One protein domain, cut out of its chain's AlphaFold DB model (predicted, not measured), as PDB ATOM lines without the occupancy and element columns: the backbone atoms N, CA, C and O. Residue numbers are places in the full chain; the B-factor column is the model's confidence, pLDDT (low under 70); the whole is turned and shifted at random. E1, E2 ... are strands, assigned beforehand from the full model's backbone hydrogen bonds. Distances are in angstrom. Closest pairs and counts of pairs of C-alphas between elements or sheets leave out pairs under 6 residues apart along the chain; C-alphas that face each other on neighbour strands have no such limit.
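What this domain is: This is residues 6 to 67 of the 202 residues of an uncharacterized protein of Halomonadaceae bacterium (UniProt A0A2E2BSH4). A three-stranded antiparallel sheet, E1 E2 E3, and a two-stranded hairpin, E4 and E5, form a small sandwich, two sheets only partly face to face, their best planes 45 degrees apart. A long loop, residues 30 to 43, joins E2 to E3 and makes one end of the longest axis. The printed part has 62 residues with five named strands, E1 to E5 in order along the chain, and no named helix; the class is all strand, though only 27 residues are in named elements. It is compact, with a radius of gyration of the C-alphas of 11.2 A and spans of 31 by 25 by 18 A.

How they stand to each other: E1, residues 16 to 21, and E2, residues 24 to 29, form an antiparallel hairpin at 151 degrees, with N 19 and O 26 within hydrogen-bond range at 2.9 A. E3, residues 44 to 46, is antiparallel to E2 at 161 degrees, with N 25 and O 46 at 2.8 A, and completes a meander, each strand the antiparallel neighbour of the one before. E4, residues 53 to 58, and E5, residues 61 to 66, form a hairpin at 142 degrees, with N 56 and O 63 at 2.9 A. The closest C-alphas of E2 and E4 are those of Gln 25 and Ala 55, 6.7 A apart. E3 and E4 are apart.

Where its parts are: E1 begins at C-alpha 16, (78.997, 50.982, 29.795), and measures 16.0 A; E2 measures 16.5 A and E3 6.6 A. E4 measures 14.4 A; E5 measures 15.9 A and ends at C-alpha 66, (80.778, 57.505, 10.651).

The domain as a whole: The C-alphas farthest apart, those of Gly 32 and Glu 50, are 32.1 A apart. The link E2 to E3 is long. The printed part has no cut, and no printed residue is under 70 in pLDDT.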
ATOM      1  N   PRO A   6      75.201  48.014  13.630       94.19
ATOM      2  CA  PRO A   6      75.259  47.448  14.979       94.19
ATOM      3  C   PRO A   6      76.612  46.782  15.271       94.19
ATOM      4  O   PRO A   6      77.205  46.132  14.404       94.19
ATOM      5  N   ILE A   7      77.097  46.936  16.505       95.88
ATOM      6  CA  ILE A   7      78.291  46.249  17.005       95.88
ATOM      7  C   ILE A   7      77.858  44.930  17.639       95.88
ATOM      8  O   ILE A   7      77.286  44.905  18.727       95.88
ATOM      9  N   ASN A   8      78.162  43.824  16.965       92.31
ATOM     10  CA  ASN A   8      77.846  42.482  17.448       92.31
ATOM     11  C   ASN A   8      78.952  41.974  18.389       92.31
ATOM     12  O   ASN A   8      79.767  41.143  17.993       92.31
ATOM     13  N   ASP A   9      79.002  42.495  19.617       93.12
ATOM     14  CA  ASP A   9      79.878  41.994  20.686       93.12
ATOM     15  C   ASP A   9      79.071  41.797  21.975       93.12
ATOM     16  O   ASP A   9      78.583  42.756  22.569       93.12
ATOM     17  N   GLU A  10      78.926  40.541  22.404       93.44
ATOM     18  CA  GLU A  10      78.096  40.147  23.555       93.44
ATOM     19  C   GLU A  10      78.587  40.720  24.892       93.44
ATOM     20  O   GLU A  10      77.840  40.738  25.870       93.44
ATOM     21  N   ARG A  11      79.839  41.191  24.959       94.62
ATOM     22  CA  ARG A  11      80.396  41.802  26.173       94.62
ATOM     23  C   ARG A  11      79.912  43.233  26.359       94.62
ATOM     24  O   ARG A  11      79.982  43.743  27.474       94.62
ATOM     25  N   LEU A  12      79.457  43.889  25.291       94.81
ATOM     26  CA  LEU A  12      78.968  45.256  25.362       94.81
ATOM     27  C   LEU A  12      77.588  45.300  26.004       94.81
ATOM     28  O   LEU A  12      76.656  44.625  25.572       94.81
ATOM     29  N   THR A  13      77.443  46.169  26.998       93.88
ATOM     30  CA  THR A  13      76.155  46.441  27.630       93.88
ATOM     31  C   THR A  13      75.823  47.939  27.584       93.88
ATOM     32  O   THR A  13      76.733  48.767  27.461       93.88
ATOM     33  N   PRO A  14      74.532  48.328  27.620       93.62
ATOM     34  CA  PRO A  14      74.128  49.732  27.458       93.62
ATOM     35  C   PRO A  14      74.548  50.650  28.618       93.62
ATOM     36  O   PRO A  14      74.574  51.863  28.459       93.62
ATOM     37  N   ASP A  15      74.870  50.081  29.780       92.88
ATOM     38  CA  ASP A  15      75.340  50.776  30.986       92.88
ATOM     39  C   ASP A  15      76.841  51.118  30.959       92.88
ATOM     40  O   ASP A  15      77.340  51.798  31.856       92.88
ATOM     41  N   MET A  16      77.579  50.663  29.943       94.56
ATOM     42  CA  MET A  16      78.997  50.982  29.795       94.56
ATOM     43  C   MET A  16      79.210  52.426  29.337       94.56
ATOM     44  O   MET A  16      78.458  52.971  28.531       94.56
ATOM     45  N   GLN A  17      80.306  53.031  29.780       92.94
ATOM     46  CA  GLN A  17      80.824  54.267  29.209       92.94
ATOM     47  C   GLN A  17      81.895  53.949  28.174       92.94
ATOM     48  O   GLN A  17      82.687  53.024  28.344       92.94
ATOM     49  N   ARG A  18      81.937  54.746  27.104       93.38
ATOM     50  CA  ARG A  18      82.921  54.603  26.030       93.38
ATOM     51  C   ARG A  18      83.847  55.801  25.987       93.38
ATOM     52  O   ARG A  18      83.393  56.937  25.854       93.38
ATOM     53  N   ILE A  19      85.144  55.543  25.941       92.38
ATOM     54  CA  ILE A  19      86.153  56.537  25.573       92.38
ATOM     55  C   ILE A  19      86.944  56.065  24.352       92.38
ATOM     56  O   ILE A  19      86.823  54.920  23.909       92.38
ATOM     57  N   ARG A  20      87.773  56.952  23.804       89.88
ATOM     58  CA  ARG A  20      88.641  56.639  22.671       89.88
ATOM     59  C   ARG A  20      90.106  56.810  23.028       89.88
ATOM     60  O   ARG A  20      90.476  57.799  23.650       89.88
ATOM     61  N   SER A  21      90.923  55.878  22.551       88.88
ATOM     62  CA  SER A  21      92.385  55.953  22.576       88.88
ATOM     63  C   SER A  21      92.898  55.674  21.166       88.88
ATOM     64  O   SER A  21      92.869  54.540  20.685       88.88
ATOM     65  N   GLY A  22      93.264  56.732  20.439       85.25
ATOM     66  CA  GLY A  22      93.530  56.644  19.000       85.25
ATOM     67  C   GLY A  22      92.304  56.149  18.215       85.25
ATOM     68  O   GLY A  22      91.246  56.792  18.211       85.25
ATOM     69  N   SER A  23      92.442  55.008  17.530       86.12
ATOM     70  CA  SER A  23      91.326  54.311  16.871       86.12
ATOM     71  C   SER A  23      90.518  53.427  17.825       86.12
ATOM     72  O   SER A  23      89.339  53.193  17.565       86.12
ATOM     73  N   ALA A  24      91.112  52.966  18.929       93.12
ATOM     74  CA  ALA A  24      90.482  52.014  19.836       93.12
ATOM     75  C   ALA A  24      89.280  52.634  20.564       93.12
ATOM     76  O   ALA A  24      89.335  53.781  21.018       93.12
ATOM     77  N   GLN A  25      88.214  51.846  20.703       94.94
ATOM     78  CA  GLN A  25      87.064  52.142  21.552       94.94
ATOM     79  C   GLN A  25      87.210  51.337  22.841       94.94
ATOM     80  O   GLN A  25      87.226  50.105  22.808       94.94
ATOM     81  N   LEU A  26      87.358  52.037  23.959       96.75
ATOM     82  CA  LEU A  26      87.501  51.440  25.281       96.75
ATOM     83  C   LEU A  26      86.164  51.579  25.996       96.75
ATOM     84  O   LEU A  26      85.648  52.694  26.112       96.75
ATOM     85  N   PHE A  27      85.622  50.466  26.469       96.56
ATOM     86  CA  PHE A  27      84.371  50.421  27.208       96.56
ATOM     87  C   PHE A  27      84.642  50.005  28.637       96.56
ATOM     88  O   PHE A  27      85.376  49.046  28.886       96.56
ATOM     89  N   ARG A  28      84.039  50.735  29.566       94.75
ATOM     90  CA  ARG A  28      84.169  50.474  30.990       94.75
ATOM     91  C   ARG A  28      82.853  50.765  31.691       94.75
ATOM     92  O   ARG A  28      82.235  51.798  31.434       94.75
ATOM     93  N   ARG A  29      82.407  49.861  32.555       93.12
ATOM     94  CA  ARG A  29      81.278  50.113  33.455       93.12
ATOM     95  C   ARG A  29      81.657  51.157  34.494       93.12
ATOM     96  O   ARG A  29      82.828  51.322  34.840       93.12
ATOM     97  N   ASP A  30      80.656  51.864  35.002       86.12
ATOM     98  CA  ASP A  30      80.878  52.773  36.120       86.12
ATOM     99  C   ASP A  30      81.009  51.973  37.422       86.12
ATOM    100  O   ASP A  30      80.027  51.485  37.984       86.12
ATOM    101  N   TYR A  31      82.248  51.823  37.885       86.31
ATOM    102  CA  TYR A  31      82.573  51.184  39.159       86.31
ATOM    103  C   TYR A  31      82.647  52.185  40.328       86.31
ATOM    104  O   TYR A  31      82.967  51.789  41.448       86.31
ATOM    105  N   GLY A  32      82.389  53.481  40.098       84.50
ATOM    106  CA  GLY A  32      82.472  54.526  41.126       84.50
ATOM    107  C   GLY A  32      83.889  54.790  41.657       84.50
ATOM    108  O   GLY A  32      84.052  55.439  42.691       84.50
ATOM    109  N   ASP A  33      84.923  54.299  40.969       88.06
ATOM    110  CA  ASP A  33      86.309  54.262  41.455       88.06
ATOM    111  C   ASP A  33      87.161  55.483  41.061       88.06
ATOM    112  O   ASP A  33      88.344  55.550  41.396       88.06
ATOM    113  N   ARG A  34      86.555  56.468  40.377       86.00
ATOM    114  CA  ARG A  34      87.189  57.695  39.848       86.00
ATOM    115  C   ARG A  34      88.413  57.451  38.953       86.00
ATOM    116  O   ARG A  34      89.133  58.404  38.651       86.00
ATOM    117  N   GLN A  35      88.666  56.220  38.512       89.19
ATOM    118  CA  GLN A  35      89.787  55.939  37.623       89.19
ATOM    119  C   GLN A  35      89.424  56.308  36.186       89.19
ATOM    120  O   GLN A  35      88.345  55.981  35.686       89.19
ATOM    121  N   PHE A  36      90.358  56.965  35.499       87.94
ATOM    122  CA  PHE A  36      90.229  57.184  34.066       87.94
ATOM    123  C   PHE A  36      90.287  55.839  33.336       87.94
ATOM    124  O   PHE A  36      91.085  54.970  33.692       87.94
ATOM    125  N   THR A  37      89.444  55.666  32.320       91.50
ATOM    126  CA  THR A  37      89.465  54.445  31.511       91.50
ATOM    127  C   THR A  37      90.749  54.417  30.679       91.50
ATOM    128  O   THR A  37      91.097  55.388  30.023       91.50
ATOM    129  N   SER A  38      91.471  53.310  30.690       92.69
ATOM    130  CA  SER A  38      92.695  53.091  29.927       92.69
ATOM    131  C   SER A  38      92.674  51.687  29.327       92.69
ATOM    132  O   SER A  38      91.740  50.916  29.543       92.69
ATOM    133  N   HIS A  39      93.713  51.334  28.573       92.75
ATOM    134  CA  HIS A  39      93.870  49.963  28.086       92.75
ATOM    135  C   HIS A  39      93.988  48.928  29.216       92.75
ATOM    136  O   HIS A  39      93.638  47.772  28.992       92.75
ATOM    137  N   ASP A  40      94.435  49.332  30.407       92.88
ATOM    138  CA  ASP A  40      94.707  48.417  31.520       92.88
ATOM    139  C   ASP A  40      93.460  48.099  32.355       92.88
ATOM    140  O   ASP A  40      93.415  47.066  33.020       92.88
ATOM    141  N   ASN A  41      92.454  48.981  32.345       93.31
ATOM    142  CA  ASN A  41      91.258  48.858  33.189       93.31
ATOM    143  C   ASN A  41      89.926  48.871  32.417       93.31
ATOM    144  O   ASN A  41      88.867  48.904  33.050       93.31
ATOM    145  N   ALA A  42      89.963  48.874  31.080       94.81
ATOM    146  CA  ALA A  42      88.772  48.737  30.247       94.81
ATOM    147  C   ALA A  42      88.228  47.300  30.295       94.81
ATOM    148  O   ALA A  42      88.984  46.336  30.180       94.81
ATOM    149  N   ASP A  43      86.905  47.164  30.394       95.56
ATOM    150  CA  ASP A  43      86.223  45.866  30.363       95.56
ATOM    151  C   ASP A  43      86.211  45.278  28.942       95.56
ATOM    152  O   ASP A  43      86.323  44.066  28.748       95.56
ATOM    153  N   VAL A  44      86.084  46.144  27.927       96.38
ATOM    154  CA  VAL A  44      86.100  45.760  26.509       96.38
ATOM    155  C   VAL A  44      86.926  46.761  25.708       96.38
ATOM    156  O   VAL A  44      86.778  47.973  25.852       96.38
ATOM    157  N   VAL A  45      87.776  46.255  24.815       96.56
ATOM    158  CA  VAL A  45      88.550  47.067  23.869       96.56
ATOM    159  C   VAL A  45      88.242  46.594  22.458       96.56
ATOM    160  O   VAL A  45      88.503  45.437  22.129       96.56
ATOM    161  N   LEU A  46      87.704  47.483  21.624       96.00
ATOM    162  CA  LEU A  46      87.377  47.187  20.229       96.00
ATOM    163  C   LEU A  46      88.160  48.080  19.277       96.00
ATOM    164  O   LEU A  46      88.345  49.273  19.523       96.00
ATOM    165  N   GLN A  47      88.576  47.500  18.153       94.44
ATOM    166  CA  GLN A  47      89.043  48.264  17.004       94.44
ATOM    167  C   GLN A  47      87.879  48.444  16.031       94.44
ATOM    168  O   GLN A  47      87.184  47.466  15.740       94.44
ATOM    169  N   PRO A  48      87.642  49.666  15.532       92.75
ATOM    170  CA  PRO A  48      86.654  49.867  14.496       92.75
ATOM    171  C   PRO A  48      87.114  49.168  13.208       92.75
ATOM    172  O   PRO A  48      88.318  49.119  12.939       92.75
ATOM    173  N   PRO A  49      86.180  48.654  12.390       91.56
ATOM    174  CA  PRO A  49      86.535  48.017  11.124       91.56
ATOM    175  C   PRO A  49      87.169  49.013  10.145       91.56
ATOM    176  O   PRO A  49      88.001  48.635   9.327       91.56
ATOM    177  N   GLU A  50      86.832  50.299  10.277       90.69
ATOM    178  CA  GLU A  50      87.457  51.392   9.544       90.69
ATOM    179  C   GLU A  50      87.807  52.541  10.486       90.69
ATOM    180  O   GLU A  50      87.059  52.866  11.405       90.69
ATOM    181  N   ARG A  51      88.921  53.228  10.221       87.38
ATOM    182  CA  ARG A  51      89.447  54.304  11.083       87.38
ATOM    183  C   ARG A  51      88.451  55.438  11.357       87.38
ATOM    184  O   ARG A  51      88.539  56.111  12.382       87.38
ATOM    185  N   HIS A  52      87.545  55.679  10.420       90.12
ATOM    186  CA  HIS A  52      86.574  56.760  10.487       90.12
ATOM    187  C   HIS A  52      85.343  56.417  11.336       90.12
ATOM    188  O   HIS A  52      84.502  57.286  11.567       90.12
ATOM    189  N   LEU A  53      85.219  55.163  11.773       93.25
ATOM    190  CA  LEU A  53      84.107  54.691  12.579       93.25
ATOM    191  C   LEU A  53      84.443  54.790  14.066       93.25
ATOM    192  O   LEU A  53      85.565  54.522  14.500       93.25
ATOM    193  N   PHE A  54      83.449  55.151  14.863       93.19
ATOM    194  CA  PHE A  54      83.526  55.104  16.319       93.19
ATOM    195  C   PHE A  54      82.230  54.544  16.897       93.19
ATOM    196  O   PHE A  54      81.214  54.481  16.207       93.19
ATOM    197  N   ALA A  55      82.283  54.089  18.145       95.12
ATOM    198  CA  ALA A  55      81.131  53.479  18.788       95.12
ATOM    199  C   ALA A  55      80.225  54.541  19.427       95.12
ATOM    200  O   ALA A  55      80.692  55.411  20.171       95.12
ATOM    201  N   GLU A  56      78.925  54.440  19.195       95.31
ATOM    202  CA  GLU A  56      77.910  55.297  19.801       95.31
ATOM    203  C   GLU A  56      76.720  54.458  20.267       95.31
ATOM    204  O   GLU A  56      76.339  53.488  19.611       95.31
ATOM    205  N   LEU A  57      76.172  54.802  21.431       95.44
ATOM    206  CA  LEU A  57      75.004  54.132  21.986       95.44
ATOM    207  C   LEU A  57      73.753  54.791  21.405       95.44
ATOM    208  O   LEU A  57      73.493  55.962  21.671       95.44
ATOM    209  N   ILE A  58      72.990  54.037  20.618       94.56
ATOM    210  CA  ILE A  58      71.772  54.495  19.945       94.56
ATOM    211  C   ILE A  58      70.668  53.498  20.286       94.56
ATOM    212  O   ILE A  58      70.844  52.296  20.095       94.56
ATOM    213  N   ASP A  59      69.557  53.988  20.836       93.19
ATOM    214  CA  ASP A  59      68.383  53.181  21.193       93.19
ATOM    215  C   ASP A  59      68.710  51.927  22.031       93.19
ATOM    216  O   ASP A  59      68.137  50.854  21.853       93.19
ATOM    217  N   GLY A  60      69.658  52.060  22.965       92.19
ATOM    218  CA  GLY A  60      70.061  50.974  23.863       92.19
ATOM    219  C   GLY A  60      70.981  49.923  23.234       92.19
ATOM    220  O   GLY A  60      71.247  48.913  23.877       92.19
ATOM    221  N   ALA A  61      71.499  50.147  22.023       94.06
ATOM    222  CA  ALA A  61      72.483  49.276  21.386       94.06
ATOM    223  C   ALA A  61      73.684  50.066  20.844       94.06
ATOM    224  O   ALA A  61      73.570  51.199  20.370       94.06
ATOM    225  N   TRP A  62      74.867  49.463  20.922       96.81
ATOM    226  CA  TRP A  62      76.093  50.072  20.420       96.81
ATOM    227  C   TRP A  62      76.195  49.918  18.903       96.81
ATOM    228  O   TRP A  62      76.029  48.822  18.370       96.81
ATOM    229  N   HIS A  63      76.501  51.017  18.216       96.81
ATOM    230  CA  HIS A  63      76.635  51.076  16.764       96.81
ATOM    231  C   HIS A  63      77.966  51.706  16.351       96.81
ATOM    232  O   HIS A  63      78.464  52.623  17.001       96.81
ATOM    233  N   TRP A  64      78.520  51.242  15.234       95.75
ATOM    234  CA  TRP A  64      79.546  51.943  14.478       95.75
ATOM    235  C   TRP A  64      78.918  53.120  13.731       95.75
ATOM    236  O   TRP A  64      78.038  52.931  12.890       95.75
ATOM    237  N   VAL A  65      79.403  54.327  14.017       93.69
ATOM    238  CA  VAL A  65      78.958  55.586  13.411       93.69
ATOM    239  C   VAL A  65      80.111  56.233  12.653       93.69
ATOM    240  O   VAL A  65      81.249  56.255  13.123       93.69
ATOM    241  N   ASN A  66      79.814  56.776  11.471       91.94
ATOM    242  CA  ASN A  66      80.778  57.505  10.651       91.94
ATOM    243  C   ASN A  66      81.078  58.879  11.263       91.94
ATOM    244  O   ASN A  66      80.202  59.739  11.326       91.94
ATOM    245  N   GLY A  67      82.324  59.099  11.679       89.56
ATOM    246  CA  GLY A  67      82.792  60.377  12.216       89.56
ATOM    247  C   GLY A  67      83.483  61.295  11.211       89.56
ATOM    248  O   GLY A  67      83.905  62.381  11.596       89.56
TER     249      GLY A  67